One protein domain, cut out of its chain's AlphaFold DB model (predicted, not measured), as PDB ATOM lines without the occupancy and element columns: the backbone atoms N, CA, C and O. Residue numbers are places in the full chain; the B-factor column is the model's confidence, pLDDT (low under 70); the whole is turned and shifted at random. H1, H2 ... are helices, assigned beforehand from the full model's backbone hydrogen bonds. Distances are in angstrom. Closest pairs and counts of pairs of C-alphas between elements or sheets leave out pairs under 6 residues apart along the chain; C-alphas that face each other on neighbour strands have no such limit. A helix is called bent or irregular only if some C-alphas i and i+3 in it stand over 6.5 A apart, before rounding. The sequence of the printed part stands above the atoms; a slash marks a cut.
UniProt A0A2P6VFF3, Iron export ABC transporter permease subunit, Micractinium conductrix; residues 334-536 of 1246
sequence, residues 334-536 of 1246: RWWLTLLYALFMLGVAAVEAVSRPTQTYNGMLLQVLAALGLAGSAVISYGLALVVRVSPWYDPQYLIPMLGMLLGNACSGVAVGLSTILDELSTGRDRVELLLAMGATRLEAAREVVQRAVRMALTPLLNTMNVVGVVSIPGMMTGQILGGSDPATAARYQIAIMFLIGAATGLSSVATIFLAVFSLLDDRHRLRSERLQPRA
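What this domain is: This is residues 334 to 536 of the 1246 residues of the protein "Iron export ABC transporter permease subunit" of Micractinium conductrix (UniProt A0A2P6VFF3). Four helices, H2, H3, H6 and H8, form an elongated up-and-down bundle, each running against the one before it in the chain, with H3 and H8 crossing near the middle. H1 packs on H2 and H3, H4 and the short H5 lie at one end of the bundle, and H7 folds back on the start of H8 at the other end. The printed part has 203 residues with eight named helices, H1 to H8 in order along the chain, and no named strand; the class is all helix. It is compact, with a radius of gyration of the C-alphas of 19.1 A, and its C-alphas span 64 by 39 by 32 A.

Where its parts are: H1, residues 335 to 353, begins at C-alpha 335 at (-6.264, 2.745, 39.609) and is 26.6 A long. H2, residues 364 to 387, is 32.6 A long, and H3, residues 396 to 427, is 45.0 A. H4, residues 429 to 437, spans 12.1 A, and H5, residues 442 to 445, spans 5.4 A. H6, residues 447 to 465, is 26.8 A long; it is irregular, with C-alphas 457 and 460 7.0 A apart, and has a kink of 34 degrees near residue 458. H7, residues 475 to 482, spans 10.2 A. H8, residues 487 to 520, is the longest at 48.6 A and ends at C-alpha 520 at (-42.235, 4.761, 25.664).

How they stand to each other: H3 and H8 are the hubs, touching four helices each. They touch each other closest at the C-alphas of Ala 410 and Thr 505, 4.0 A apart, and run the same way at 36 degrees, only just a steep tilt. H2 touches H8 at Leu 372 and Ser 508, their closest C-alphas, 5.0 A apart, at a shallow tilt of 29 degrees, opposite ways. H2 and H3 form a helical hairpin, with the C-alphas of Ile 380 and Leu 403 closest at 6.7 A. H6 touches H3 at Gly 413 and Ala 457, whose C-alphas are closest at 4.4 A. H6 also touches residues 498 to 514 of H8, with the C-alphas of Val 454 and Val 510 closest at 6.3 A. H1 touches H3, its closest C-alphas being those of Ala 353 and Ala 415, 4.6 A apart. H7 and H8 form another helical hairpin, closest at the C-alphas of Met 477 and Ala 490, 5.4 A apart. H4 touches H5, with the C-alphas of Val 432 and Ala 445 closest at 5.7 A. Every O i to N i+4 pair is within hydrogen-bond range in H1, H2, H4, H7 and H8, against 27 of 28 in H3 and 13 of 15 in H6; H5 is too short for such a pair.

The domain as a whole: The two C-alphas farthest apart, those of Met 438 and Gly 484, are 65.0 A apart. The printed part has no cut, and no link between helices is long. Residues 521 to 536 hold no named element; residues 533 to 534 pair with residues 359 to 360, antiparallel. The mean pLDDT of the printed part is 88.8, and residues 535 to 536 are under 70.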
ATOM      1  N   ARG A 334      -4.200   1.298  43.644       90.19
ATOM      2  CA  ARG A 334      -4.176   0.859  42.236       90.19
ATOM      3  C   ARG A 334      -5.407   1.372  41.499       90.19
ATOM      4  O   ARG A 334      -6.523   0.992  41.846       90.19
ATOM      5  N   TRP A 335      -5.200   2.135  40.423       90.06
ATOM      6  CA  TRP A 335      -6.264   2.745  39.609       90.06
ATOM      7  C   TRP A 335      -7.405   1.783  39.231       90.06
ATOM      8  O   TRP A 335      -8.570   2.175  39.227       90.06
ATOM      9  N   TRP A 336      -7.091   0.514  38.947       92.25
ATOM     10  CA  TRP A 336      -8.077  -0.493  38.547       92.25
ATOM     11  C   TRP A 336      -8.937  -1.002  39.713       92.25
ATOM     12  O   TRP A 336     -10.094  -1.346  39.485       92.25
ATOM     13  N   LEU A 337      -8.430  -0.995  40.956       91.25
ATOM     14  CA  LEU A 337      -9.233  -1.272  42.154       91.25
ATOM     15  C   LEU A 337     -10.208  -0.119  42.413       91.25
ATOM     16  O   LEU A 337     -11.401  -0.362  42.603       91.25
ATOM     17  N   THR A 338      -9.735   1.131  42.335       90.56
ATOM     18  CA  THR A 338     -10.595   2.317  42.479       90.56
ATOM     19  C   THR A 338     -11.677   2.353  41.398       90.56
ATOM     20  O   THR A 338     -12.841   2.611  41.700       90.56
ATOM     21  N   LEU A 339     -11.325   2.028  40.146       90.69
ATOM     22  CA  LEU A 339     -12.265   1.950  39.023       90.69
ATOM     23  C   LEU A 339     -13.288   0.815  39.192       90.69
ATOM     24  O   LEU A 339     -14.476   1.024  38.955       90.69
ATOM     25  N   LEU A 340     -12.856  -0.375  39.625       92.50
ATOM     26  CA  LEU A 340     -13.747  -1.509  39.888       92.50
ATOM     27  C   LEU A 340     -14.762  -1.168  40.989       92.50
ATOM     28  O   LEU A 340     -15.955  -1.432  40.835       92.50
ATOM     29  N   TYR A 341     -14.308  -0.518  42.064       92.19
ATOM     30  CA  TYR A 341     -15.177  -0.063  43.146       92.19
ATOM     31  C   TYR A 341     -16.125   1.069  42.705       92.19
ATOM     32  O   TYR A 341     -17.313   1.051  43.032       92.19
ATOM     33  N   ALA A 342     -15.649   2.009  41.883       91.50
ATOM     34  CA  ALA A 342     -16.474   3.051  41.268       91.50
ATOM     35  C   ALA A 342     -17.591   2.470  40.375       91.50
ATOM     36  O   ALA A 342     -18.742   2.903  40.459       91.50
ATOM     37  N   LEU A 343     -17.279   1.453  39.563       92.94
ATOM     38  CA  LEU A 343     -18.254   0.734  38.737       92.94
ATOM     39  C   LEU A 343     -19.256  -0.065  39.585       92.94
ATOM     40  O   LEU A 343     -20.441  -0.100  39.254       92.94
ATOM     41  N   PHE A 344     -18.813  -0.655  40.700       92.94
ATOM     42  CA  PHE A 344     -19.698  -1.301  41.672       92.94
ATOM     43  C   PHE A 344     -20.680  -0.298  42.302       92.94
ATOM     44  O   PHE A 344     -21.888  -0.537  42.274       92.94
ATOM     45  N   MET A 345     -20.198   0.857  42.782       92.81
ATOM     46  CA  MET A 345     -21.063   1.926  43.307       92.81
ATOM     47  C   MET A 345     -22.068   2.426  42.261       92.81
ATOM     48  O   MET A 345     -23.247   2.575  42.576       92.81
ATOM     49  N   LEU A 346     -21.637   2.630  41.009       94.56
ATOM     50  CA  LEU A 346     -22.522   3.010  39.903       94.56
ATOM     51  C   LEU A 346     -23.605   1.951  39.641       94.56
ATOM     52  O   LEU A 346     -24.771   2.299  39.457       94.56
ATOM     53  N   GLY A 347     -23.244   0.666  39.658       91.88
ATOM     54  CA  GLY A 347     -24.188  -0.442  39.508       91.88
ATOM     55  C   GLY A 347     -25.235  -0.478  40.623       91.88
ATOM     56  O   GLY A 347     -26.431  -0.570  40.340       91.88
ATOM     57  N   VAL A 348     -24.806  -0.336  41.882       90.06
ATOM     58  CA  VAL A 348     -25.702  -0.282  43.050       90.06
ATOM     59  C   VAL A 348     -26.615   0.949  42.992       90.06
ATOM     60  O   VAL A 348     -27.819   0.811  43.200       90.06
ATOM     61  N   ALA A 349     -26.086   2.127  42.648       90.69
ATOM     62  CA  ALA A 349     -26.868   3.357  42.519       90.69
ATOM     63  C   ALA A 349     -27.898   3.283  41.377       90.69
ATOM     64  O   ALA A 349     -29.042   3.700  41.547       90.69
ATOM     65  N   ALA A 350     -27.538   2.695  40.230       91.94
ATOM     66  CA  ALA A 350     -28.475   2.481  39.129       91.94
ATOM     67  C   ALA A 350     -29.592   1.491  39.504       91.94
ATOM     68  O   ALA A 350     -30.755   1.744  39.196       91.94
ATOM     69  N   VAL A 351     -29.263   0.397  40.206       88.81
ATOM     70  CA  VAL A 351     -30.248  -0.562  40.742       88.81
ATOM     71  C   VAL A 351     -31.180   0.097  41.761       88.81
ATOM     72  O   VAL A 351     -32.387  -0.125  41.701       88.81
ATOM     73  N   GLU A 352     -30.649   0.923  42.665       86.50
ATOM     74  CA  GLU A 352     -31.419   1.622  43.698       86.50
ATOM     75  C   GLU A 352     -32.347   2.694  43.103       86.50
ATOM     76  O   GLU A 352     -33.525   2.736  43.452       86.50
ATOM     77  N   ALA A 353     -31.895   3.495  42.133       88.44
ATOM     78  CA  ALA A 353     -32.764   4.469  41.462       88.44
ATOM     79  C   ALA A 353     -33.938   3.793  40.726       88.44
ATOM     80  O   ALA A 353     -35.065   4.288  40.709       88.44
ATOM     81  N   VAL A 354     -33.670   2.617  40.158       88.50
ATOM     82  CA  VAL A 354     -34.619   1.745  39.449       88.50
ATOM     83  C   VAL A 354     -35.462   0.882  40.413       88.50
ATOM     84  O   VAL A 354     -36.439   0.245  40.002       88.50
ATOM     85  N   SER A 355     -35.145   0.877  41.713       83.56
ATOM     86  CA  SER A 355     -35.896   0.136  42.734       83.56
ATOM     87  C   SER A 355     -37.206   0.830  43.125       83.56
ATOM     88  O   SER A 355     -38.172   0.150  43.470       83.56
ATOM     89  N   ARG A 356     -37.251   2.167  43.025       79.56
ATOM     90  CA  ARG A 356     -38.336   3.004  43.568       79.56
ATOM     91  C   ARG A 356     -39.602   3.108  42.701       79.56
ATOM     92  O   ARG A 356     -40.678   3.136  43.292       79.56
ATOM     93  N   PRO A 357     -39.542   3.154  41.352       83.75
ATOM     94  CA  PRO A 357     -40.752   3.246  40.534       83.75
ATOM     95  C   PRO A 357     -41.689   2.033  40.664       83.75
ATOM     96  O   PRO A 357     -41.252   0.875  40.669       83.75
ATOM     97  N   THR A 358     -42.988   2.335  40.720       77.50
ATOM     98  CA  THR A 358     -44.151   1.421  40.755       77.50
ATOM     99  C   THR A 358     -44.358   0.671  39.436       77.50
ATOM    100  O   THR A 358     -44.797  -0.479  39.419       77.50
ATOM    101  N   GLN A 359     -44.020   1.326  38.327       82.25
ATOM    102  CA  GLN A 359     -44.087   0.817  36.963       82.25
ATOM    103  C   GLN A 359     -42.670   0.668  36.407       82.25
ATOM    104  O   GLN A 359     -41.744   1.367  36.819       82.25
ATOM    105  N   THR A 360     -42.481  -0.256  35.470       83.88
ATOM    106  CA  THR A 360     -41.173  -0.532  34.860       83.88
ATOM    107  C   THR A 360     -41.316  -0.803  33.363       83.88
ATOM    108  O   THR A 360     -42.398  -1.154  32.901       83.88
ATOM    109  N   TYR A 361     -40.233  -0.662  32.597       86.31
ATOM    110  CA  TYR A 361     -40.187  -1.054  31.184       86.31
ATOM    111  C   TYR A 361     -38.895  -1.821  30.858       86.31
ATOM    112  O   TYR A 361     -37.904  -1.774  31.594       86.31
ATOM    113  N   ASN A 362     -38.901  -2.566  29.750       80.69
ATOM    114  CA  ASN A 362     -37.772  -3.413  29.347       80.69
ATOM    115  C   ASN A 362     -36.508  -2.574  29.079       80.69
ATOM    116  O   ASN A 362     -36.517  -1.684  28.230       80.69
ATOM    117  N   GLY A 363     -35.407  -2.879  29.775       82.69
ATOM    118  CA  GLY A 363     -34.128  -2.178  29.611       82.69
ATOM    119  C   GLY A 363     -33.986  -0.873  30.406       82.69
ATOM    120  O   GLY A 363     -32.971  -0.193  30.249       82.69
ATOM    121  N   MET A 364     -34.942  -0.541  31.283       88.56
ATOM    122  CA  MET A 364     -34.893   0.638  32.166       88.56
ATOM    123  C   MET A 364     -33.595   0.706  32.990       88.56
ATOM    124  O   MET A 364     -32.994   1.773  33.102       88.56
ATOM    125  N   LEU A 365     -33.104  -0.438  33.484       88.88
ATOM    126  CA  LEU A 365     -31.841  -0.522  34.230       88.88
ATOM    127  C   LEU A 365     -30.629  -0.074  33.398       88.88
ATOM    128  O   LEU A 365     -29.796   0.681  33.889       88.88
ATOM    129  N   LEU A 366     -30.544  -0.499  32.134       89.69
ATOM    130  CA  LEU A 366     -29.439  -0.133  31.243       89.69
ATOM    131  C   LEU A 366     -29.497   1.351  30.843       89.69
ATOM    132  O   LEU A 366     -28.453   1.982  30.707       89.69
ATOM    133  N   GLN A 367     -30.700   1.914  30.681       91.38
ATOM    134  CA  GLN A 367     -30.881   3.339  30.376       91.38
ATOM    135  C   GLN A 367     -30.478   4.224  31.564       91.38
ATOM    136  O   GLN A 367     -29.729   5.180  31.372       91.38
ATOM    137  N   VAL A 368     -30.884   3.871  32.790       93.44
ATOM    138  CA  VAL A 368     -30.464   4.584  34.009       93.44
ATOM    139  C   VAL A 368     -28.965   4.435  34.260       93.44
ATOM    140  O   VAL A 368     -28.304   5.431  34.532       93.44
ATOM    141  N   LEU A 369     -28.399   3.231  34.121       94.69
ATOM    142  CA  LEU A 369     -26.960   3.012  34.303       94.69
ATOM    143  C   LEU A 369     -26.126   3.800  33.280       94.69
ATOM    144  O   LEU A 369     -25.095   4.360  33.642       94.69
ATOM    145  N   ALA A 370     -26.589   3.911  32.030       93.62
ATOM    146  CA  ALA A 370     -25.951   4.757  31.024       93.62
ATOM    147  C   ALA A 370     -26.085   6.257  31.349       93.62
ATOM    148  O   ALA A 370     -25.093   6.976  31.279       93.62
ATOM    149  N   ALA A 371     -27.272   6.734  31.736       95.38
ATOM    150  CA  ALA A 371     -27.499   8.143  32.071       95.38
ATOM    151  C   ALA A 371     -26.698   8.587  33.306       95.38
ATOM    152  O   ALA A 371     -26.003   9.601  33.267       95.38
ATOM    153  N   LEU A 372     -26.768   7.808  34.389       95.44
ATOM    154  CA  LEU A 372     -26.062   8.058  35.643       95.44
ATOM    155  C   LEU A 372     -24.544   7.884  35.474       95.44
ATOM    156  O   LEU A 372     -23.776   8.676  36.013       95.44
ATOM    157  N   GLY A 373     -24.117   6.898  34.677       94.44
ATOM    158  CA  GLY A 373     -22.713   6.640  34.367       94.44
ATOM    159  C   GLY A 373     -22.082   7.742  33.525       94.44
ATOM    160  O   GLY A 373     -21.078   8.309  33.934       94.44
ATOM    161  N   LEU A 374     -22.682   8.109  32.388       95.38
ATOM    162  CA  LEU A 374     -22.133   9.144  31.504       95.38
ATOM    163  C   LEU A 374     -22.123  10.526  32.174       95.38
ATOM    164  O   LEU A 374     -21.096  11.202  32.150       95.38
ATOM    165  N   ALA A 375     -23.227  10.928  32.816       95.12
ATOM    166  CA  ALA A 375     -23.293  12.199  33.538       95.12
ATOM    167  C   ALA A 375     -22.332  12.222  34.740       95.12
ATOM    168  O   ALA A 375     -21.580  13.182  34.909       95.12
ATOM    169  N   GLY A 376     -22.312  11.149  35.538       93.69
ATOM    170  CA  GLY A 376     -21.410  11.002  36.678       93.69
ATOM    171  C   GLY A 376     -19.943  11.056  36.264       93.69
ATOM    172  O   GLY A 376     -19.192  11.847  36.825       93.69
ATOM    173  N   SER A 377     -19.544  10.286  35.245       92.62
ATOM    174  CA  SER A 377     -18.172  10.255  34.723       92.62
ATOM    175  C   SER A 377     -17.725  11.600  34.145       92.62
ATOM    176  O   SER A 377     -16.588  12.009  34.384       92.62
ATOM    177  N   ALA A 378     -18.598  12.320  33.434       94.25
ATOM    178  CA  ALA A 378     -18.278  13.646  32.905       94.25
ATOM    179  C   ALA A 378     -18.059  14.677  34.028       94.25
ATOM    180  O   ALA A 378     -17.097  15.441  33.996       94.25
ATOM    181  N   VAL A 379     -18.909  14.668  35.058       95.38
ATOM    182  CA  VAL A 379     -18.825  15.632  36.164       95.38
ATOM    183  C   VAL A 379     -17.697  15.302  37.150       95.38
ATOM    184  O   VAL A 379     -16.999  16.218  37.580       95.38
ATOM    185  N   ILE A 380     -17.445  14.026  37.478       92.88
ATOM    186  CA  ILE A 380     -16.333  13.651  38.373       92.88
ATOM    187  C   ILE A 380     -14.962  13.871  37.719       92.88
ATOM    188  O   ILE A 380     -14.041  14.307  38.402       92.88
ATOM    189  N   SER A 381     -14.823  13.645  36.404       91.50
ATOM    190  CA  SER A 381     -13.573  13.933  35.682       91.50
ATOM    191  C   SER A 381     -13.318  15.437  35.569       91.50
ATOM    192  O   SER A 381     -12.212  15.876  35.869       91.50
ATOM    193  N   TYR A 382     -14.342  16.245  35.260       93.38
ATOM    194  CA  TYR A 382     -14.267  17.709  35.343       93.38
ATOM    195  C   TYR A 382     -13.860  18.184  36.752       93.38
ATOM    196  O   TYR A 382     -12.924  18.973  36.902       93.38
ATOM    197  N   GLY A 383     -14.515  17.657  37.794       91.38
ATOM    198  CA  GLY A 383     -14.226  17.987  39.189       91.38
ATOM    199  C   GLY A 383     -12.791  17.650  39.596       91.38
ATOM    200  O   GLY A 383     -12.072  18.520  40.082       91.38
ATOM    201  N   LEU A 384     -12.342  16.417  39.356       90.38
ATOM    202  CA  LEU A 384     -11.000  15.968  39.739       90.38
ATOM    203  C   LEU A 384      -9.891  16.639  38.925       90.38
ATOM    204  O   LEU A 384      -8.887  17.031  39.511       90.38
ATOM    205  N   ALA A 385     -10.057  16.802  37.608       88.56
ATOM    206  CA  ALA A 385      -8.990  17.299  36.739       88.56
ATOM    207  C   ALA A 385      -8.843  18.830  36.748       88.56
ATOM    208  O   ALA A 385      -7.721  19.327  36.719       88.56
ATOM    209  N   LEU A 386      -9.950  19.587  36.783       89.62
ATOM    210  CA  LEU A 386      -9.916  21.049  36.609       89.62
ATOM    211  C   LEU A 386     -10.173  21.828  37.904       89.62
ATOM    212  O   LEU A 386      -9.524  22.855  38.123       89.62
ATOM    213  N   VAL A 387     -11.097  21.348  38.747       89.69
ATOM    214  CA  VAL A 387     -11.550  22.056  39.960       89.69
ATOM    215  C   VAL A 387     -10.674  21.727  41.173       89.69
ATOM    216  O   VAL A 387     -10.136  22.633  41.799       89.69
ATOM    217  N   VAL A 388     -10.515  20.438  41.490       86.50
ATOM    218  CA  VAL A 388      -9.724  19.946  42.635       86.50
ATOM    219  C   VAL A 388      -8.262  19.687  42.239       86.50
ATOM    220  O   VAL A 388      -7.375  19.795  43.076       86.50
ATOM    221  N   ARG A 389      -8.005  19.407  40.951       87.50
ATOM    222  CA  ARG A 389      -6.675  19.163  40.351       87.50
ATOM    223  C   ARG A 389      -5.882  18.036  41.029       87.50
ATOM    224  O   ARG A 389      -4.690  18.170  41.292       87.50
ATOM    225  N   VAL A 390      -6.546  16.911  41.298       86.31
ATOM    226  CA  VAL A 390      -5.927  15.751  41.960       86.31
ATOM    227  C   VAL A 390      -5.004  15.008  40.991       86.31
ATOM    228  O   VAL A 390      -5.435  14.543  39.933       86.31
ATOM    229  N   SER A 391      -3.738  14.852  41.377       79.00
ATOM    230  CA  SER A 391      -2.736  14.053  40.668       79.00
ATOM    231  C   SER A 391      -2.151  12.985  41.607       79.00
ATOM    232  O   SER A 391      -1.462  13.369  42.553       79.00
ATOM    233  N   PRO A 392      -2.361  11.674  41.362       85.19
ATOM    234  CA  PRO A 392      -3.073  11.070  40.229       85.19
ATOM    235  C   PRO A 392      -4.601  11.224  40.292       85.19
ATOM    236  O   PRO A 392      -5.203  11.166  41.358       85.19
ATOM    237  N   TRP A 393      -5.256  11.307  39.130       84.25
ATOM    238  CA  TRP A 393      -6.716  11.485  39.018       84.25
ATOM    239  C   TRP A 393      -7.558  10.344  39.622       84.25
ATOM    240  O   TRP A 393      -8.762  10.503  39.808       84.25
ATOM    241  N   TYR A 394      -6.951   9.185  39.891       86.38
ATOM    242  CA  TYR A 394      -7.610   7.984  40.413       86.38
ATOM    243  C   TYR A 394      -7.453   7.797  41.931       86.38
ATOM    244  O   TYR A 394      -7.784   6.717  42.430       86.38
ATOM    245  N   ASP A 395      -6.939   8.802  42.652       89.50
ATOM    246  CA  ASP A 395      -6.716   8.733  44.099       89.50
ATOM    247  C   ASP A 395      -7.998   8.293  44.845       89.50
ATOM    248  O   ASP A 395      -9.026   8.984  44.765       89.50
ATOM    249  N   PRO A 396      -7.972   7.156  45.572       87.69
ATOM    250  CA  PRO A 396      -9.132   6.637  46.285       87.69
ATOM    251  C   PRO A 396      -9.763   7.611  47.285       87.69
ATOM    252  O   PRO A 396     -10.987   7.599  47.431       87.69
ATOM    253  N   GLN A 397      -8.964   8.447  47.955       87.75
ATOM    254  CA  GLN A 397      -9.421   9.336  49.028       87.75
ATOM    255  C   GLN A 397     -10.292  10.478  48.492       87.75
ATOM    256  O   GLN A 397     -11.209  10.933  49.172       87.75
ATOM    257  N   TYR A 398     -10.052  10.903  47.249       88.56
ATOM    258  CA  TYR A 398     -10.831  11.944  46.579       88.56
ATOM    259  C   TYR A 398     -11.933  11.355  45.692       88.56
ATOM    260  O   TYR A 398     -13.089  11.780  45.770       88.56
ATOM    261  N   LEU A 399     -11.595  10.362  44.860       90.62
ATOM    262  CA  LEU A 399     -12.515   9.797  43.871       90.62
ATOM    263  C   LEU A 399     -13.686   9.060  44.532       90.62
ATOM    264  O   LEU A 399     -14.827   9.278  44.127       90.62
ATOM    265  N   ILE A 400     -13.448   8.223  45.550       90.44
ATOM    266  CA  ILE A 400     -14.522   7.403  46.135       90.44
ATOM    267  C   ILE A 400     -15.559   8.258  46.891       90.44
ATOM    268  O   ILE A 400     -16.744   8.130  46.566       90.44
ATOM    269  N   PRO A 401     -15.194   9.166  47.822       88.50
ATOM    270  CA  PRO A 401     -16.183   9.969  48.544       88.50
ATOM    271  C   PRO A 401     -16.943  10.946  47.643       88.50
ATOM    272  O   PRO A 401     -18.166  11.049  47.760       88.50
ATOM    273  N   MET A 402     -16.267  11.627  46.706       90.81
ATOM    274  CA  MET A 402     -16.960  12.526  45.776       90.81
ATOM    275  C   MET A 402     -17.907  11.757  44.854       90.81
ATOM    276  O   MET A 402     -19.062  12.161  44.717       90.81
ATOM    277  N   LEU A 403     -17.478  10.628  44.278       91.75
ATOM    278  CA  LEU A 403     -18.348   9.802  43.439       91.75
ATOM    279  C   LEU A 403     -19.536   9.234  44.233       91.75
ATOM    280  O   LEU A 403     -20.650   9.229  43.719       91.75
ATOM    281  N   GLY A 404     -19.334   8.824  45.489       90.75
ATOM    282  CA  GLY A 404     -20.411   8.378  46.377       90.75
ATOM    283  C   GLY A 404     -21.464   9.464  46.629       90.75
ATOM    284  O   GLY A 404     -22.660   9.217  46.462       90.75
ATOM    285  N   MET A 405     -21.037  10.692  46.951       90.31
ATOM    286  CA  MET A 405     -21.947  11.833  47.140       90.31
ATOM    287  C   MET A 405     -22.660  12.246  45.844       90.31
ATOM    288  O   MET A 405     -23.860  12.528  45.867       90.31
ATOM    289  N   LEU A 406     -21.947  12.251  44.712       92.19
ATOM    290  CA  LEU A 406     -22.507  12.516  43.384       92.19
ATOM    291  C   LEU A 406     -23.592  11.493  43.034       92.19
ATOM    292  O   LEU A 406     -24.726  11.872  42.748       92.19
ATOM    293  N   LEU A 407     -23.266  10.199  43.105       93.19
ATOM    294  CA  LEU A 407     -24.181   9.114  42.758       93.19
ATOM    295  C   LEU A 407     -25.372   9.023  43.717       93.19
ATOM    296  O   LEU A 407     -26.476   8.782  43.245       93.19
ATOM    297  N   GLY A 408     -25.200   9.234  45.027       88.62
ATOM    298  CA  GLY A 408     -26.298   9.148  46.001       88.62
ATOM    299  C   GLY A 408     -27.384  10.215  45.800       88.62
ATOM    300  O   GLY A 408     -28.582   9.911  45.814       88.62
ATOM    301  N   ASN A 409     -26.968  11.458  45.537       90.88
ATOM    302  CA  ASN A 409     -27.880  12.558  45.221       90.88
ATOM    303  C   ASN A 409     -28.504  12.384  43.828       90.88
ATOM    304  O   ASN A 409     -29.730  12.420  43.689       90.88
ATOM    305  N   ALA A 410     -27.684  12.088  42.815       93.62
ATOM    306  CA  ALA A 410     -28.146  11.877  41.445       93.62
ATOM    307  C   ALA A 410     -29.111  10.683  41.327       93.62
ATOM    308  O   ALA A 410     -30.129  10.791  40.650       93.62
ATOM    309  N   CYS A 411     -28.861   9.580  42.042       93.56
ATOM    310  CA  CYS A 411     -29.768   8.435  42.188       93.56
ATOM    311  C   CYS A 411     -31.139   8.856  42.731       93.56
ATOM    312  O   CYS A 411     -32.169   8.411  42.228       93.56
ATOM    313  N   SER A 412     -31.165   9.718  43.749       90.75
ATOM    314  CA  SER A 412     -32.411  10.157  44.383       90.75
ATOM    315  C   SER A 412     -33.224  11.088  43.476       90.75
ATOM    316  O   SER A 412     -34.430  10.883  43.340       90.75
ATOM    317  N   GLY A 413     -32.575  12.039  42.791       92.06
ATOM    318  CA  GLY A 413     -33.223  12.884  41.779       92.06
ATOM    319  C   GLY A 413     -33.744  12.075  40.585       92.06
ATOM    320  O   GLY A 413     -34.912  12.196  40.212       92.06
ATOM    321  N   VAL A 414     -32.921  11.162  40.055       95.31
ATOM    322  CA  VAL A 414     -33.294  10.246  38.964       95.31
ATOM    323  C   VAL A 414     -34.493   9.383  39.343       95.31
ATOM    324  O   VAL A 414     -35.404   9.248  38.534       95.31
ATOM    325  N   ALA A 415     -34.539   8.833  40.559       92.69
ATOM    326  CA  ALA A 415     -35.651   7.995  41.004       92.69
ATOM    327  C   ALA A 415     -36.988   8.757  41.046       92.69
ATOM    328  O   ALA A 415     -37.995   8.240  40.566       92.69
ATOM    329  N   VAL A 416     -36.991   9.991  41.569       93.50
ATOM    330  CA  VAL A 416     -38.187  10.856  41.628       93.50
ATOM    331  C   VAL A 416     -38.605  11.322  40.232       93.50
ATOM    332  O   VAL A 416     -39.793  11.321  39.902       93.50
ATOM    333  N   GLY A 417     -37.644  11.682  39.377       94.31
ATOM    334  CA  GLY A 417     -37.909  12.021  37.980       94.31
ATOM    335  C   GLY A 417     -38.499  10.846  37.195       94.31
ATOM    336  O   GLY A 417     -39.454  11.027  36.439       94.31
ATOM    337  N   LEU A 418     -37.968   9.639  37.418       93.75
ATOM    338  CA  LEU A 418     -38.382   8.405  36.757       93.75
ATOM    339  C   LEU A 418     -39.754   7.907  37.233       93.75
ATOM    340  O   LEU A 418     -40.539   7.477  36.395       93.75
ATOM    341  N   SER A 419     -40.093   8.000  38.525       92.81
ATOM    342  CA  SER A 419     -41.470   7.719  38.962       92.81
ATOM    343  C   SER A 419     -42.443   8.743  38.372       92.81
ATOM    344  O   SER A 419     -43.416   8.357  37.734       92.81
ATOM    345  N   THR A 420     -42.125  10.043  38.455       93.31
ATOM    346  CA  THR A 420     -43.010  11.116  37.965       93.31
ATOM    347  C   THR A 420     -43.319  10.990  36.468       93.31
ATOM    348  O   THR A 420     -44.476  11.119  36.078       93.31
ATOM    349  N   ILE A 421     -42.324  10.711  35.611       94.06
ATOM    350  CA  ILE A 421     -42.561  10.547  34.163       94.06
ATOM    351  C   ILE A 421     -43.387   9.291  33.840       94.06
ATOM    352  O   ILE A 421     -44.171   9.316  32.895       94.06
ATOM    353  N   LEU A 422     -43.254   8.208  34.615       91.69
ATOM    354  CA  LEU A 422     -44.018   6.972  34.411       91.69
ATOM    355  C   LEU A 422     -45.467   7.109  34.899       91.69
ATOM    356  O   LEU A 422     -46.402   6.780  34.166       91.69
ATOM    357  N   ASP A 423     -45.666   7.657  36.096       89.94
ATOM    358  CA  ASP A 423     -46.996   7.845  36.670       89.94
ATOM    359  C   ASP A 423     -47.809   8.881  35.865       89.94
ATOM    360  O   ASP A 423     -48.958   8.609  35.517       89.94
ATOM    361  N   GLU A 424     -47.220  10.003  35.430       89.44
ATOM    362  CA  GLU A 424     -47.916  10.973  34.562       89.44
ATOM    363  C   GLU A 424     -48.189  10.447  33.137       89.44
ATOM    364  O   GLU A 424     -49.237  10.759  32.578       89.44
ATOM    365  N   LEU A 425     -47.299   9.649  32.523       89.31
ATOM    366  CA  LEU A 425     -47.565   9.069  31.190       89.31
ATOM    367  C   LEU A 425     -48.610   7.945  31.229       89.31
ATOM    368  O   LEU A 425     -49.292   7.714  30.231       89.31
ATOM    369  N   SER A 426     -48.738   7.252  32.362       86.44
ATOM    370  CA  SER A 426     -49.754   6.213  32.562       86.44
ATOM    371  C   SER A 426     -51.136   6.800  32.885       86.44
ATOM    372  O   SER A 426     -52.130   6.353  32.318       86.44
ATOM    373  N   THR A 427     -51.205   7.838  33.727       85.44
ATOM    374  CA  THR A 427     -52.458   8.518  34.116       85.44
ATOM    375  C   THR A 427     -52.929   9.550  33.090       85.44
ATOM    376  O   THR A 427     -54.114   9.616  32.778       85.44
ATOM    377  N   GLY A 428     -52.016  10.326  32.500       83.62
ATOM    378  CA  GLY A 428     -52.297  11.306  31.448       83.62
ATOM    379  C   GLY A 428     -52.376  10.718  30.035       83.62
ATOM    380  O   GLY A 428     -52.304  11.479  29.066       83.62
ATOM    381  N   ARG A 429     -52.496   9.387  29.902       86.56
ATOM    382  CA  ARG A 429     -52.437   8.649  28.629       86.56
ATOM    383  C   ARG A 429     -53.319   9.273  27.550       86.56
ATOM    384  O   ARG A 429     -52.822   9.614  26.479       86.56
ATOM    385  N   ASP A 430     -54.602   9.458  27.842       87.06
ATOM    386  CA  ASP A 430     -55.599   9.883  26.853       87.06
ATOM    387  C   ASP A 430     -55.337  11.313  26.360       87.06
ATOM    388  O   ASP A 430     -55.574  11.633  25.196       87.06
ATOM    389  N   ARG A 431     -54.757  12.167  27.217       89.50
ATOM    390  CA  ARG A 431     -54.305  13.513  26.840       89.50
ATOM    391  C   ARG A 431     -53.109  13.453  25.893       89.50
ATOM    392  O   ARG A 431     -53.090  14.179  24.902       89.50
ATOM    393  N   VAL A 432     -52.132  12.585  26.160       90.44
ATOM    394  CA  VAL A 432     -50.986  12.382  25.259       90.44
ATOM    395  C   VAL A 432     -51.452  11.800  23.921       90.44
ATOM    396  O   VAL A 432     -51.033  12.290  22.873       90.44
ATOM    397  N   GLU A 433     -52.359  10.818  23.929       89.69
ATOM    398  CA  GLU A 433     -52.920  10.247  22.699       89.69
ATOM    399  C   GLU A 433     -53.765  11.256  21.906       89.69
ATOM    400  O   GLU A 433     -53.605  11.312  20.688       89.69
ATOM    401  N   LEU A 434     -54.561  12.124  22.547       90.94
ATOM    402  CA  LEU A 434     -55.295  13.200  21.863       90.94
ATOM    403  C   LEU A 434     -54.351  14.208  21.188       90.94
ATOM    404  O   LEU A 434     -54.559  14.569  20.031       90.94
ATOM    405  N   LEU A 435     -53.292  14.654  21.873       92.50
ATOM    406  CA  LEU A 435     -52.317  15.569  21.267       92.50
ATOM    407  C   LEU A 435     -51.598  14.908  20.080       92.50
ATOM    408  O   LEU A 435     -51.429  15.536  19.033       92.50
ATOM    409  N   LEU A 436     -51.230  13.629  20.205       92.50
ATOM    410  CA  LEU A 436     -50.661  12.843  19.108       92.50
ATOM    411  C   LEU A 436     -51.657  12.660  17.948       92.50
ATOM    412  O   LEU A 436     -51.230  12.732  16.797       92.50
ATOM    413  N   ALA A 437     -52.952  12.469  18.223       90.94
ATOM    414  CA  ALA A 437     -54.038  12.374  17.240       90.94
ATOM    415  C   ALA A 437     -54.311  13.698  16.505       90.94
ATOM    416  O   ALA A 437     -54.691  13.680  15.341       90.94
ATOM    417  N   MET A 438     -54.044  14.838  17.148       90.12
ATOM    418  CA  MET A 438     -54.102  16.183  16.553       90.12
ATOM    419  C   MET A 438     -52.810  16.585  15.805       90.12
ATOM    420  O   MET A 438     -52.679  17.726  15.352       90.12
ATOM    421  N   GLY A 439     -51.838  15.673  15.672       90.50
ATOM    422  CA  GLY A 439     -50.600  15.892  14.916       90.50
ATOM    423  C   GLY A 439     -49.409  16.441  15.714       90.50
ATOM    424  O   GLY A 439     -48.485  16.994  15.113       90.50
ATOM    425  N   ALA A 440     -49.383  16.298  17.044       92.25
ATOM    426  CA  ALA A 440     -48.174  16.560  17.829       92.25
ATOM    427  C   ALA A 440     -47.039  15.578  17.483       92.25
ATOM    428  O   ALA A 440     -47.264  14.385  17.263       92.25
ATOM    429  N   THR A 441     -45.790  16.043  17.532       92.88
ATOM    430  CA  THR A 441     -44.623  15.152  17.639       92.88
ATOM    431  C   THR A 441     -44.476  14.601  19.062       92.88
ATOM    432  O   THR A 441     -44.974  15.190  20.025       92.88
ATOM    433  N   ARG A 442     -43.719  13.504  19.231       91.31
ATOM    434  CA  ARG A 442     -43.472  12.888  20.557       91.31
ATOM    435  C   ARG A 442     -42.950  13.862  21.625       91.31
ATOM    436  O   ARG A 442     -43.322  13.736  22.785       91.31
ATOM    437  N   LEU A 443     -42.128  14.842  21.238       89.12
ATOM    438  CA  LEU A 443     -41.575  15.839  22.165       89.12
ATOM    439  C   LEU A 443     -42.532  17.008  22.438       89.12
ATOM    440  O   LEU A 443     -42.476  17.578  23.521       89.12
ATOM    441  N   GLU A 444     -43.417  17.355  21.500       92.38
ATOM    442  CA  GLU A 444     -44.476  18.348  21.737       92.38
ATOM    443  C   GLU A 444     -45.531  17.782  22.702       92.38
ATOM    444  O   GLU A 444     -45.867  18.443  23.682       92.38
ATOM    445  N   ALA A 445     -45.976  16.535  22.494       91.44
ATOM    446  CA  ALA A 445     -46.965  15.873  23.352       91.44
ATOM    447  C   ALA A 445     -46.447  15.585  24.777       91.44
ATOM    448  O   ALA A 445     -47.190  15.734  25.744       91.44
ATOM    449  N   ALA A 446     -45.171  15.208  24.929       91.75
ATOM    450  CA  ALA A 446     -44.569  14.927  26.238       91.75
ATOM    451  C   ALA A 446     -44.055  16.178  26.986       91.75
ATOM    452  O   ALA A 446     -43.618  16.060  28.131       91.75
ATOM    453  N   ARG A 447     -44.080  17.373  26.369       91.50
ATOM    454  CA  ARG A 447     -43.366  18.577  26.847       91.50
ATOM    455  C   ARG A 447     -43.672  18.945  28.300       91.50
ATOM    456  O   ARG A 447     -42.745  19.113  29.091       91.50
ATOM    457  N   GLU A 448     -44.950  19.081  28.646       89.06
ATOM    458  CA  GLU A 448     -45.372  19.434  30.011       89.06
ATOM    459  C   GLU A 448     -44.978  18.360  31.027       89.06
ATOM    460  O   GLU A 448     -44.549  18.677  32.135       89.06
ATOM    461  N   VAL A 449     -45.086  17.088  30.635       91.56
ATOM    462  CA  VAL A 449     -44.800  15.945  31.505       91.56
ATOM    463  C   VAL A 449     -43.312  15.895  31.849       91.56
ATOM    464  O   VAL A 449     -42.945  15.787  33.018       91.56
ATOM    465  N   VAL A 450     -42.448  16.082  30.845       94.06
ATOM    466  CA  VAL A 450     -40.995  16.223  31.028       94.06
ATOM    467  C   VAL A 450     -40.674  17.417  31.928       94.06
ATOM    468  O   VAL A 450     -39.885  17.279  32.860       94.06
ATOM    469  N   GLN A 451     -41.309  18.574  31.713       92.75
ATOM    470  CA  GLN A 451     -41.100  19.756  32.556       92.75
ATOM    471  C   GLN A 451     -41.523  19.528  34.018       92.75
ATOM    472  O   GLN A 451     -40.824  19.988  34.925       92.75
ATOM    473  N   ARG A 452     -42.622  18.802  34.269       92.00
ATOM    474  CA  ARG A 452     -43.057  18.439  35.629       92.00
ATOM    475  C   ARG A 452     -42.080  17.454  36.277       92.00
ATOM    476  O   ARG A 452     -41.628  17.713  37.388       92.00
ATOM    477  N   ALA A 453     -41.697  16.390  35.570       94.62
ATOM    478  CA  ALA A 453     -40.768  15.374  36.064       94.62
ATOM    479  C   ALA A 453     -39.371  15.942  36.380       94.62
ATOM    480  O   ALA A 453     -38.829  15.667  37.448       94.62
ATOM    481  N   VAL A 454     -38.814  16.792  35.505       94.38
ATOM    482  CA  VAL A 454     -37.520  17.460  35.744       94.38
ATOM    483  C   VAL A 454     -37.600  18.398  36.951       94.38
ATOM    484  O   VAL A 454     -36.686  18.406  37.769       94.38
ATOM    485  N   ARG A 455     -38.699  19.149  37.119       94.75
ATOM    486  CA  ARG A 455     -38.880  20.011  38.298       94.75
ATOM    487  C   ARG A 455     -38.913  19.190  39.590       94.75
ATOM    488  O   ARG A 455     -38.164  19.497  40.509       94.75
ATOM    489  N   MET A 456     -39.711  18.119  39.633       93.00
ATOM    490  CA  MET A 456     -39.809  17.236  40.807       93.00
ATOM    491  C   MET A 456     -38.475  16.558  41.157       93.00
ATOM    492  O   MET A 456     -38.156  16.433  42.336       93.00
ATOM    493  N   ALA A 457     -37.671  16.180  40.157       93.31
ATOM    494  CA  ALA A 457     -36.338  15.609  40.360       93.31
ATOM    495  C   ALA A 457     -35.331  16.592  40.994       93.31
ATOM    496  O   ALA A 457     -34.410  16.157  41.685       93.31
ATOM    497  N   LEU A 458     -35.493  17.902  40.765       93.38
ATOM    498  CA  LEU A 458     -34.543  18.939  41.196       93.38
ATOM    499  C   LEU A 458     -34.957  19.693  42.466       93.38
ATOM    500  O   LEU A 458     -34.091  20.274  43.119       93.38
ATOM    501  N   THR A 459     -36.229  19.651  42.877       92.81
ATOM    502  CA  THR A 459     -36.677  20.253  44.148       92.81
ATOM    503  C   THR A 459     -35.840  19.812  45.367       92.81
ATOM    504  O   THR A 459     -35.457  20.687  46.144       92.81
ATOM    505  N   PRO A 460     -35.477  18.521  45.558       90.88
ATOM    506  CA  PRO A 460     -34.662  18.107  46.705       90.88
ATOM    507  C   PRO A 460     -33.262  18.738  46.709       90.88
ATOM    508  O   PRO A 460     -32.799  19.192  47.752       90.88
ATOM    509  N   LEU A 461     -32.623  18.826  45.536       89.69
ATOM    510  CA  LEU A 461     -31.315  19.463  45.353       89.69
ATOM    511  C   LEU A 461     -31.373  20.947  45.741       89.69
ATOM    512  O   LEU A 461     -30.578  21.393  46.568       89.69
ATOM    513  N   LEU A 462     -32.338  21.693  45.196       89.31
ATOM    514  CA  LEU A 462     -32.512  23.118  45.500       89.31
ATOM    515  C   LEU A 462     -32.775  23.344  46.995       89.31
ATOM    516  O   LEU A 462     -32.183  24.238  47.595       89.31
ATOM    517  N   ASN A 463     -33.578  22.482  47.624       86.44
ATOM    518  CA  ASN A 463     -33.815  22.538  49.064       86.44
ATOM    519  C   ASN A 463     -32.533  22.287  49.874       86.44
ATOM    520  O   ASN A 463     -32.294  23.007  50.836       86.44
ATOM    521  N   THR A 464     -31.674  21.333  49.489       87.94
ATOM    522  CA  THR A 464     -30.378  21.151  50.174       87.94
ATOM    523  C   THR A 464     -29.431  22.336  49.969       87.94
ATOM    524  O   THR A 464     -28.805  22.778  50.930       87.94
ATOM    525  N   MET A 465     -29.376  22.911  48.763       86.06
ATOM    526  CA  MET A 465     -28.545  24.086  48.467       86.06
ATOM    527  C   MET A 465     -28.971  25.330  49.263       86.06
ATOM    528  O   MET A 465     -28.110  26.096  49.679       86.06
ATOM    529  N   ASN A 466     -30.270  25.503  49.527       85.25
ATOM    530  CA  ASN A 466     -30.804  26.616  50.325       85.25
ATOM    531  C   ASN A 466     -30.575  26.474  51.846       85.25
ATOM    532  O   ASN A 466     -30.813  27.423  52.589       85.25
ATOM    533  N   VAL A 467     -30.184  25.287  52.324       85.31
ATOM    534  CA  VAL A 467     -30.124  24.916  53.756       85.31
ATOM    535  C   VAL A 467     -28.679  24.735  54.242       85.31
ATOM    536  O   VAL A 467     -28.366  25.010  55.407       85.31
ATOM    537  N   VAL A 468     -27.784  24.298  53.353       82.69
ATOM    538  CA  VAL A 468     -26.363  24.075  53.646       82.69
ATOM    539  C   VAL A 468     -25.639  25.385  53.970       82.69
ATOM    540  O   VAL A 468     -25.783  26.386  53.276       82.69
ATOM    541  N   GLY A 469     -24.842  25.368  55.040       72.62
ATOM    542  CA  GLY A 469     -24.074  26.515  55.535       72.62
ATOM    543  C   GLY A 469     -24.847  27.453  56.470       72.62
ATOM    544  O   GLY A 469     -24.213  28.228  57.178       72.62
ATOM    545  N   VAL A 470     -26.183  27.359  56.523       77.44
ATOM    546  CA  VAL A 470     -27.033  28.160  57.431       77.44
ATOM    547  C   VAL A 470     -27.690  27.294  58.507       77.44
ATOM    548  O   VAL A 470     -27.701  27.664  59.675       77.44
ATOM    549  N   VAL A 471     -28.232  26.135  58.120       74.81
ATOM    550  CA  VAL A 471     -28.972  25.224  59.015       74.81
ATOM    551  C   VAL A 471     -28.282  23.863  59.136       74.81
ATOM    552  O   VAL A 471     -28.390  23.212  60.172       74.81
ATOM    553  N   SER A 472     -27.540  23.427  58.112       78.75
ATOM    554  CA  SER A 472     -26.726  22.208  58.174       78.75
ATOM    555  C   SER A 472     -25.285  22.446  57.718       78.75
ATOM    556  O   SER A 472     -25.033  23.017  56.656       78.75
ATOM    557  N   ILE A 473     -24.325  21.964  58.511       83.06
ATOM    558  CA  ILE A 473     -22.925  21.824  58.095       83.06
ATOM    559  C   ILE A 473     -22.778  20.414  57.496       83.06
ATOM    560  O   ILE A 473     -23.061  19.436  58.193       83.06
ATOM    561  N   PRO A 474     -22.395  20.264  56.215       81.00
ATOM    562  CA  PRO A 474     -22.277  18.948  55.592       81.00
ATOM    563  C   PRO A 474     -21.200  18.073  56.238       81.00
ATOM    564  O   PRO A 474     -20.132  18.557  56.607       81.00
ATOM    565  N   GLY A 475     -21.444  16.761  56.301       80.94
ATOM    566  CA  GLY A 475     -20.590  15.817  57.031       80.94
ATOM    567  C   GLY A 475     -19.115  15.796  56.608       80.94
ATOM    568  O   GLY A 475     -18.259  15.606  57.465       80.94
ATOM    569  N   MET A 476     -18.794  16.052  55.330       82.44
ATOM    570  CA  MET A 476     -17.398  16.209  54.889       82.44
ATOM    571  C   MET A 476     -16.749  17.446  55.517       82.44
ATOM    572  O   MET A 476     -15.650  17.340  56.046       82.44
ATOM    573  N   MET A 477     -17.426  18.597  55.485       83.12
ATOM    574  CA  MET A 477     -16.920  19.843  56.062       83.12
ATOM    575  C   MET A 477     -16.746  19.709  57.580       83.12
ATOM    576  O   MET A 477     -15.695  20.065  58.105       83.12
ATOM    577  N   THR A 478     -17.714  19.107  58.280       83.06
ATOM    578  CA  THR A 478     -17.589  18.801  59.714       83.06
ATOM    579  C   THR A 478     -16.424  17.847  59.990       83.06
ATOM    580  O   THR A 478     -15.636  18.100  60.893       83.06
ATOM    581  N   GLY A 479     -16.265  16.779  59.198       82.69
ATOM    582  CA  GLY A 479     -15.154  15.829  59.338       82.69
ATOM    583  C   GLY A 479     -13.781  16.449  59.058       82.69
ATOM    584  O   GLY A 479     -12.823  16.146  59.759       82.69
ATOM    585  N   GLN A 480     -13.689  17.364  58.090       83.81
ATOM    586  CA  GLN A 480     -12.475  18.127  57.791       83.81
ATOM    587  C   GLN A 480     -12.116  19.114  58.914       83.81
ATOM    588  O   GLN A 480     -10.940  19.242  59.252       83.81
ATOM    589  N   ILE A 481     -13.105  19.771  59.524       83.25
ATOM    590  CA  ILE A 481     -12.895  20.682  60.663       83.25
ATOM    591  C   ILE A 481     -12.501  19.896  61.925       83.25
ATOM    592  O   ILE A 481     -11.541  20.259  62.598       83.25
ATOM    593  N   LEU A 482     -13.171  18.773  62.216       77.00
ATOM    594  CA  LEU A 482     -12.796  17.863  63.311       77.00
ATOM    595  C   LEU A 482     -11.424  17.205  63.087       77.00
ATOM    596  O   LEU A 482     -10.722  16.913  64.049       77.00
ATOM    597  N   GLY A 483     -11.021  17.015  61.828       79.88
ATOM    598  CA  GLY A 483      -9.675  16.602  61.424       79.88
ATOM    599  C   GLY A 483      -8.619  17.716  61.467       79.88
ATOM    600  O   GLY A 483      -7.515  17.505  60.973       79.88
ATOM    601  N   GLY A 484      -8.937  18.894  62.014       84.75
ATOM    602  CA  GLY A 484      -7.983  19.986  62.239       84.75
ATOM    603  C   GLY A 484      -7.654  20.852  61.019       84.75
ATOM    604  O   GLY A 484      -6.718  21.646  61.084       84.75
ATOM    605  N   SER A 485      -8.386  20.729  59.906       87.31
ATOM    606  CA  SER A 485      -8.177  21.598  58.737       87.31
ATOM    607  C   SER A 485      -8.913  22.939  58.855       87.31
ATOM    608  O   SER A 485      -9.945  23.049  59.517       87.31
ATOM    609  N   ASP A 486      -8.383  23.962  58.178       90.44
ATOM    610  CA  ASP A 486      -8.963  25.310  58.129       90.44
ATOM    611  C   ASP A 486     -10.435  25.299  57.639       90.44
ATOM    612  O   ASP A 486     -10.704  24.871  56.506       90.44
ATOM    613  N   PRO A 487     -11.392  25.832  58.432       88.06
ATOM    614  CA  PRO A 487     -12.797  25.926  58.045       88.06
ATOM    615  C   PRO A 487     -13.052  26.677  56.729       88.06
ATOM    616  O   PRO A 487     -13.989  26.324  56.010       88.06
ATOM    617  N   ALA A 488     -12.242  27.683  56.376       88.69
ATOM    618  CA  ALA A 488     -12.418  28.424  55.125       88.69
ATOM    619  C   ALA A 488     -12.038  27.571  53.899       88.69
ATOM    620  O   ALA A 488     -12.710  27.616  52.865       88.69
ATOM    621  N   THR A 489     -11.002  26.744  54.020       86.81
ATOM    622  CA  THR A 489     -10.593  25.761  53.012       86.81
ATOM    623  C   THR A 489     -11.618  24.631  52.888       86.81
ATOM    624  O   THR A 489     -12.027  24.309  51.768       86.81
ATOM    625  N   ALA A 490     -12.126  24.101  54.006       86.31
ATOM    626  CA  ALA A 490     -13.206  23.109  54.002       86.31
ATOM    627  C   ALA A 490     -14.489  23.650  53.329       86.31
ATOM    628  O   ALA A 490     -15.103  22.971  52.501       86.31
ATOM    629  N   ALA A 491     -14.853  24.913  53.590       88.25
ATOM    630  CA  ALA A 491     -15.986  25.576  52.943       88.25
ATOM    631  C   ALA A 491     -15.824  25.684  51.413       88.25
ATOM    632  O   ALA A 491     -16.776  25.422  50.674       88.25
ATOM    633  N   ARG A 492     -14.622  26.015  50.911       90.56
ATOM    634  CA  ARG A 492     -14.341  26.094  49.461       90.56
ATOM    635  C   ARG A 492     -14.557  24.749  48.763       90.56
ATOM    636  O   ARG A 492     -15.235  24.706  47.734       90.56
ATOM    637  N   TYR A 493     -14.047  23.655  49.338       88.06
ATOM    638  CA  TYR A 493     -14.300  22.308  48.814       88.06
ATOM    639  C   TYR A 493     -15.789  21.959  48.849       88.06
ATOM    640  O   TYR A 493     -16.324  21.449  47.865       88.06
ATOM    641  N   GLN A 494     -16.485  22.291  49.938       89.88
ATOM    642  CA  GLN A 494     -17.905  21.985  50.081       89.88
ATOM    643  C   GLN A 494     -18.796  22.739  49.075       89.88
ATOM    644  O   GLN A 494     -19.760  22.160  48.564       89.88
ATOM    645  N   ILE A 495     -18.461  23.989  48.733       90.75
ATOM    646  CA  ILE A 495     -19.135  24.761  47.672       90.75
ATOM    647  C   ILE A 495     -18.893  24.114  46.301       90.75
ATOM    648  O   ILE A 495     -19.847  23.856  45.563       90.75
ATOM    649  N   ALA A 496     -17.638  23.788  45.975       91.31
ATOM    650  CA  ALA A 496     -17.287  23.139  44.710       91.31
ATOM    651  C   ALA A 496     -18.018  21.794  44.531       91.31
ATOM    652  O   ALA A 496     -18.625  21.541  43.490       91.31
ATOM    653  N   ILE A 497     -18.031  20.960  45.574       90.75
ATOM    654  CA  ILE A 497     -18.725  19.668  45.591       90.75
ATOM    655  C   ILE A 497     -20.240  19.843  45.437       90.75
ATOM    656  O   ILE A 497     -20.860  19.064  44.715       90.75
ATOM    657  N   MET A 498     -20.845  20.878  46.032       91.00
ATOM    658  CA  MET A 498     -22.276  21.154  45.866       91.00
ATOM    659  C   MET A 498     -22.637  21.486  44.408       91.00
ATOM    660  O   MET A 498     -23.624  20.968  43.883       91.00
ATOM    661  N   PHE A 499     -21.815  22.280  43.713       93.50
ATOM    662  CA  PHE A 499     -22.021  22.561  42.287       93.50
ATOM    663  C   PHE A 499     -21.836  21.316  41.405       93.50
ATOM    664  O   PHE A 499     -22.620  21.110  40.476       93.50
ATOM    665  N   LEU A 500     -20.870  20.443  41.719       94.00
ATOM    666  CA  LEU A 500     -20.710  19.154  41.033       94.00
ATOM    667  C   LEU A 500     -21.935  18.245  41.261       94.00
ATOM    668  O   LEU A 500     -22.479  17.696  40.302       94.00
ATOM    669  N   ILE A 501     -22.426  18.132  42.501       93.38
ATOM    670  CA  ILE A 501     -23.652  17.385  42.839       93.38
ATOM    671  C   ILE A 501     -24.851  17.908  42.040       93.38
ATOM    672  O   ILE A 501     -25.604  17.109  41.473       93.38
ATOM    673  N   GLY A 502     -25.001  19.231  41.934       93.69
ATOM    674  CA  GLY A 502     -26.059  19.850  41.142       93.69
ATOM    675  C   GLY A 502     -25.955  19.536  39.648       93.69
ATOM    676  O   GLY A 502     -26.940  19.107  39.043       93.69
ATOM    677  N   ALA A 503     -24.760  19.667  39.064       95.12
ATOM    678  CA  ALA A 503     -24.513  19.364  37.656       95.12
ATOM    679  C   ALA A 503     -24.807  17.892  37.316       95.12
ATOM    680  O   ALA A 503     -25.534  17.615  36.359       95.12
ATOM    681  N   ALA A 504     -24.306  16.947  38.118       95.38
ATOM    682  CA  ALA A 504     -24.533  15.520  37.892       95.38
ATOM    683  C   ALA A 504     -26.010  15.141  38.049       95.38
ATOM    684  O   ALA A 504     -26.556  14.472  37.173       95.38
ATOM    685  N   THR A 505     -26.672  15.617  39.112       94.88
ATOM    686  CA  THR A 505     -28.099  15.351  39.372       94.88
ATOM    687  C   THR A 505     -28.986  15.923  38.265       94.88
ATOM    688  O   THR A 505     -29.934  15.261  37.836       94.88
ATOM    689  N   GLY A 506     -28.664  17.117  37.755       94.25
ATOM    690  CA  GLY A 506     -29.327  17.719  36.598       94.25
ATOM    691  C   GLY A 506     -29.183  16.872  35.339       94.25
ATOM    692  O   GLY A 506     -30.184  16.436  34.766       94.25
ATOM    693  N   LEU A 507     -27.941  16.595  34.934       96.12
ATOM    694  CA  LEU A 507     -27.637  15.849  33.713       96.12
ATOM    695  C   LEU A 507     -28.219  14.426  33.738       96.12
ATOM    696  O   LEU A 507     -28.860  14.021  32.767       96.12
ATOM    697  N   SER A 508     -28.069  13.680  34.838       96.25
ATOM    698  CA  SER A 508     -28.569  12.302  34.941       96.25
ATOM    699  C   SER A 508     -30.098  12.229  34.958       96.25
ATOM    700  O   SER A 508     -30.674  11.345  34.315       96.25
ATOM    701  N   SER A 509     -30.769  13.154  35.656       95.00
ATOM    702  CA  SER A 509     -32.235  13.190  35.740       95.00
ATOM    703  C   SER A 509     -32.851  13.562  34.395       95.00
ATOM    704  O   SER A 509     -33.744  12.865  33.916       95.00
ATOM    705  N   VAL A 510     -32.328  14.604  33.737       96.00
ATOM    706  CA  VAL A 510     -32.774  15.018  32.398       96.00
ATOM    707  C   VAL A 510     -32.533  13.898  31.382       96.00
ATOM    708  O   VAL A 510     -33.473  13.507  30.689       96.00
ATOM    709  N   ALA A 511     -31.328  13.320  31.333       95.62
ATOM    710  CA  ALA A 511     -31.018  12.219  30.421       95.62
ATOM    711  C   ALA A 511     -31.936  11.002  30.644       95.62
ATOM    712  O   ALA A 511     -32.458  10.449  29.677       95.62
ATOM    713  N   THR A 512     -32.202  10.625  31.899       95.38
ATOM    714  CA  THR A 512     -33.114   9.511  32.215       95.38
ATOM    715  C   THR A 512     -34.548   9.794  31.765       95.38
ATOM    716  O   THR A 512     -35.180   8.925  31.168       95.38
ATOM    717  N   ILE A 513     -35.070  11.000  32.016       95.44
ATOM    718  CA  ILE A 513     -36.442  11.374  31.641       95.44
ATOM    719  C   ILE A 513     -36.606  11.384  30.113       95.44
ATOM    720  O   ILE A 513     -37.587  10.841  29.602       95.44
ATOM    721  N   PHE A 514     -35.636  11.921  29.363       94.19
ATOM    722  CA  PHE A 514     -35.666  11.867  27.897       94.19
ATOM    723  C   PHE A 514     -35.537  10.435  27.358       94.19
ATOM    724  O   PHE A 514     -36.291  10.064  26.460       94.19
ATOM    725  N   LEU A 515     -34.650   9.605  27.922       92.69
ATOM    726  CA  LEU A 515     -34.535   8.190  27.544       92.69
ATOM    727  C   LEU A 515     -35.841   7.424  27.804       92.69
ATOM    728  O   LEU A 515     -36.311   6.725  26.909       92.69
ATOM    729  N   ALA A 516     -36.493   7.634  28.953       91.25
ATOM    730  CA  ALA A 516     -37.801   7.052  29.250       91.25
ATOM    731  C   ALA A 516     -38.874   7.490  28.232       91.25
ATOM    732  O   ALA A 516     -39.619   6.648  27.727       91.25
ATOM    733  N   VAL A 517     -38.911   8.775  27.854       91.44
ATOM    734  CA  VAL A 517     -39.811   9.285  26.802       91.44
ATOM    735  C   VAL A 517     -39.537   8.617  25.453       91.44
ATOM    736  O   VAL A 517     -40.484   8.167  24.815       91.44
ATOM    737  N   PHE A 518     -38.281   8.479  25.020       89.00
ATOM    738  CA  PHE A 518     -37.957   7.769  23.772       89.00
ATOM    739  C   PHE A 518     -38.200   6.251  23.854       89.00
ATOM    740  O   PHE A 518     -38.488   5.618  22.842       89.00
ATOM    741  N   SER A 519     -38.138   5.661  25.050       86.94
ATOM    742  CA  SER A 519     -38.414   4.239  25.286       86.94
ATOM    743  C   SER A 519     -39.917   3.914  25.313       86.94
ATOM    744  O   SER A 519     -40.300   2.766  25.060       86.94
ATOM    745  N   LEU A 520     -40.774   4.903  25.591       87.19
ATOM    746  CA  LEU A 520     -42.235   4.761  25.664       87.19
ATOM    747  C   LEU A 520     -42.974   5.372  24.459       87.19
ATOM    748  O   LEU A 520     -44.052   4.888  24.114       87.19
ATOM    749  N   LEU A 521     -42.407   6.390  23.801       86.00
ATOM    750  CA  LEU A 521     -42.945   7.002  22.584       86.00
ATOM    751  C   LEU A 521     -42.067   6.661  21.367       86.00
ATOM    752  O   LEU A 521     -41.042   7.301  21.111       86.00
ATOM    753  N   ASP A 522     -42.528   5.680  20.586       84.25
ATOM    754  CA  ASP A 522     -41.847   5.184  19.381       84.25
ATOM    755  C   ASP A 522     -41.597   6.283  18.333       84.25
ATOM    756  O   ASP A 522     -42.253   7.329  18.320       84.25
ATOM    757  N   ASP A 523     -40.685   6.024  17.390       81.06
ATOM    758  CA  ASP A 523     -40.355   6.948  16.293       81.06
ATOM    759  C   ASP A 523     -41.556   7.257  15.382       81.06
ATOM    760  O   ASP A 523     -41.666   8.368  14.873       81.06
ATOM    761  N   ARG A 524     -42.544   6.349  15.289       79.88
ATOM    762  CA  ARG A 524     -43.863   6.606  14.660       79.88
ATOM    763  C   ARG A 524     -44.792   7.499  15.516       79.88
ATOM    764  O   ARG A 524     -45.991   7.576  15.263       79.88
ATOM    765  N   HIS A 525     -44.256   8.137  16.557       86.06
ATOM    766  CA  HIS A 525     -44.941   8.980  17.541       86.06
ATOM    767  C   HIS A 525     -46.195   8.315  18.126       86.06
ATOM    768  O   HIS A 525     -47.312   8.805  17.962       86.06
ATOM    769  N   ARG A 526     -46.011   7.158  18.768       84.44
ATOM    770  CA  ARG A 526     -47.076   6.358  19.394       84.44
ATOM    771  C   ARG A 526     -46.695   6.059  20.835       84.44
ATOM    772  O   ARG A 526     -45.573   5.616  21.063       84.44
ATOM    773  N   LEU A 527     -47.614   6.268  21.774       85.69
ATOM    774  CA  LEU A 527     -47.427   5.894  23.175       85.69
ATOM    775  C   LEU A 527     -47.638   4.379  23.322       85.69
ATOM    776  O   LEU A 527     -48.748   3.878  23.170       85.69
ATOM    777  N   ARG A 528     -46.561   3.634  23.580       82.00
ATOM    778  CA  ARG A 528     -46.566   2.166  23.665       82.00
ATOM    779  C   ARG A 528     -46.875   1.731  25.094       82.00
ATOM    780  O   ARG A 528     -45.991   1.261  25.809       82.00
ATOM    781  N   SER A 529     -48.130   1.897  25.517       73.50
ATOM    782  CA  SER A 529     -48.583   1.523  26.867       73.50
ATOM    783  C   SER A 529     -48.298   0.052  27.204       73.50
ATOM    784  O   SER A 529     -48.038  -0.268  28.356       73.50
ATOM    785  N   GLU A 530     -48.239  -0.832  26.202       72.00
ATOM    786  CA  GLU A 530     -47.856  -2.247  26.352       72.00
ATOM    787  C   GLU A 530     -46.412  -2.480  26.853       72.00
ATOM    788  O   GLU A 530     -46.050  -3.606  27.189       72.00
ATOM    789  N   ARG A 531     -45.563  -1.440  26.887       80.00
ATOM    790  CA  ARG A 531     -44.211  -1.504  27.468       80.00
ATOM    791  C   ARG A 531     -44.189  -1.244  28.970       80.00
ATOM    792  O   ARG A 531     -43.187  -1.584  29.598       80.00
ATOM    793  N   LEU A 532     -45.249  -0.652  29.527       79.56
ATOM    794  CA  LEU A 532     -45.388  -0.417  30.962       79.56
ATOM    795  C   LEU A 532     -45.831  -1.715  31.642       79.56
ATOM    796  O   LEU A 532     -46.911  -2.240  31.381       79.56
ATOM    797  N   GLN A 533     -44.979  -2.232  32.518       77.75
ATOM    798  CA  GLN A 533     -45.234  -3.414  33.333       77.75
ATOM    799  C   GLN A 533     -45.375  -2.981  34.798       77.75
ATOM    800  O   GLN A 533     -44.440  -2.363  35.326       77.75
ATOM    801  N   PRO A 534     -46.493  -3.299  35.480       74.69
ATOM    802  CA  PRO A 534     -46.610  -3.071  36.915       74.69
ATOM    803  C   PRO A 534     -45.574  -3.925  37.656       74.69
ATOM    804  O   PRO A 534     -45.353  -5.093  37.324       74.69
ATOM    805  N   ARG A 535     -44.910  -3.342  38.656       68.62
ATOM    806  CA  ARG A 535     -43.883  -4.035  39.437       68.62
ATOM    807  C   ARG A 535     -44.522  -5.102  40.331       68.62
ATOM    808  O   ARG A 535     -45.402  -4.793  41.130       68.62
ATOM    809  N   ALA A 536     -44.039  -6.342  40.247       58.22
ATOM    810  CA  ALA A 536     -44.437  -7.399  41.176       58.22
ATOM    811  C   ALA A 536     -44.013  -7.054  42.616       58.22
ATOM    812  O   ALA A 536     -42.874  -6.639  42.854       58.22
TER     813      ALA A 536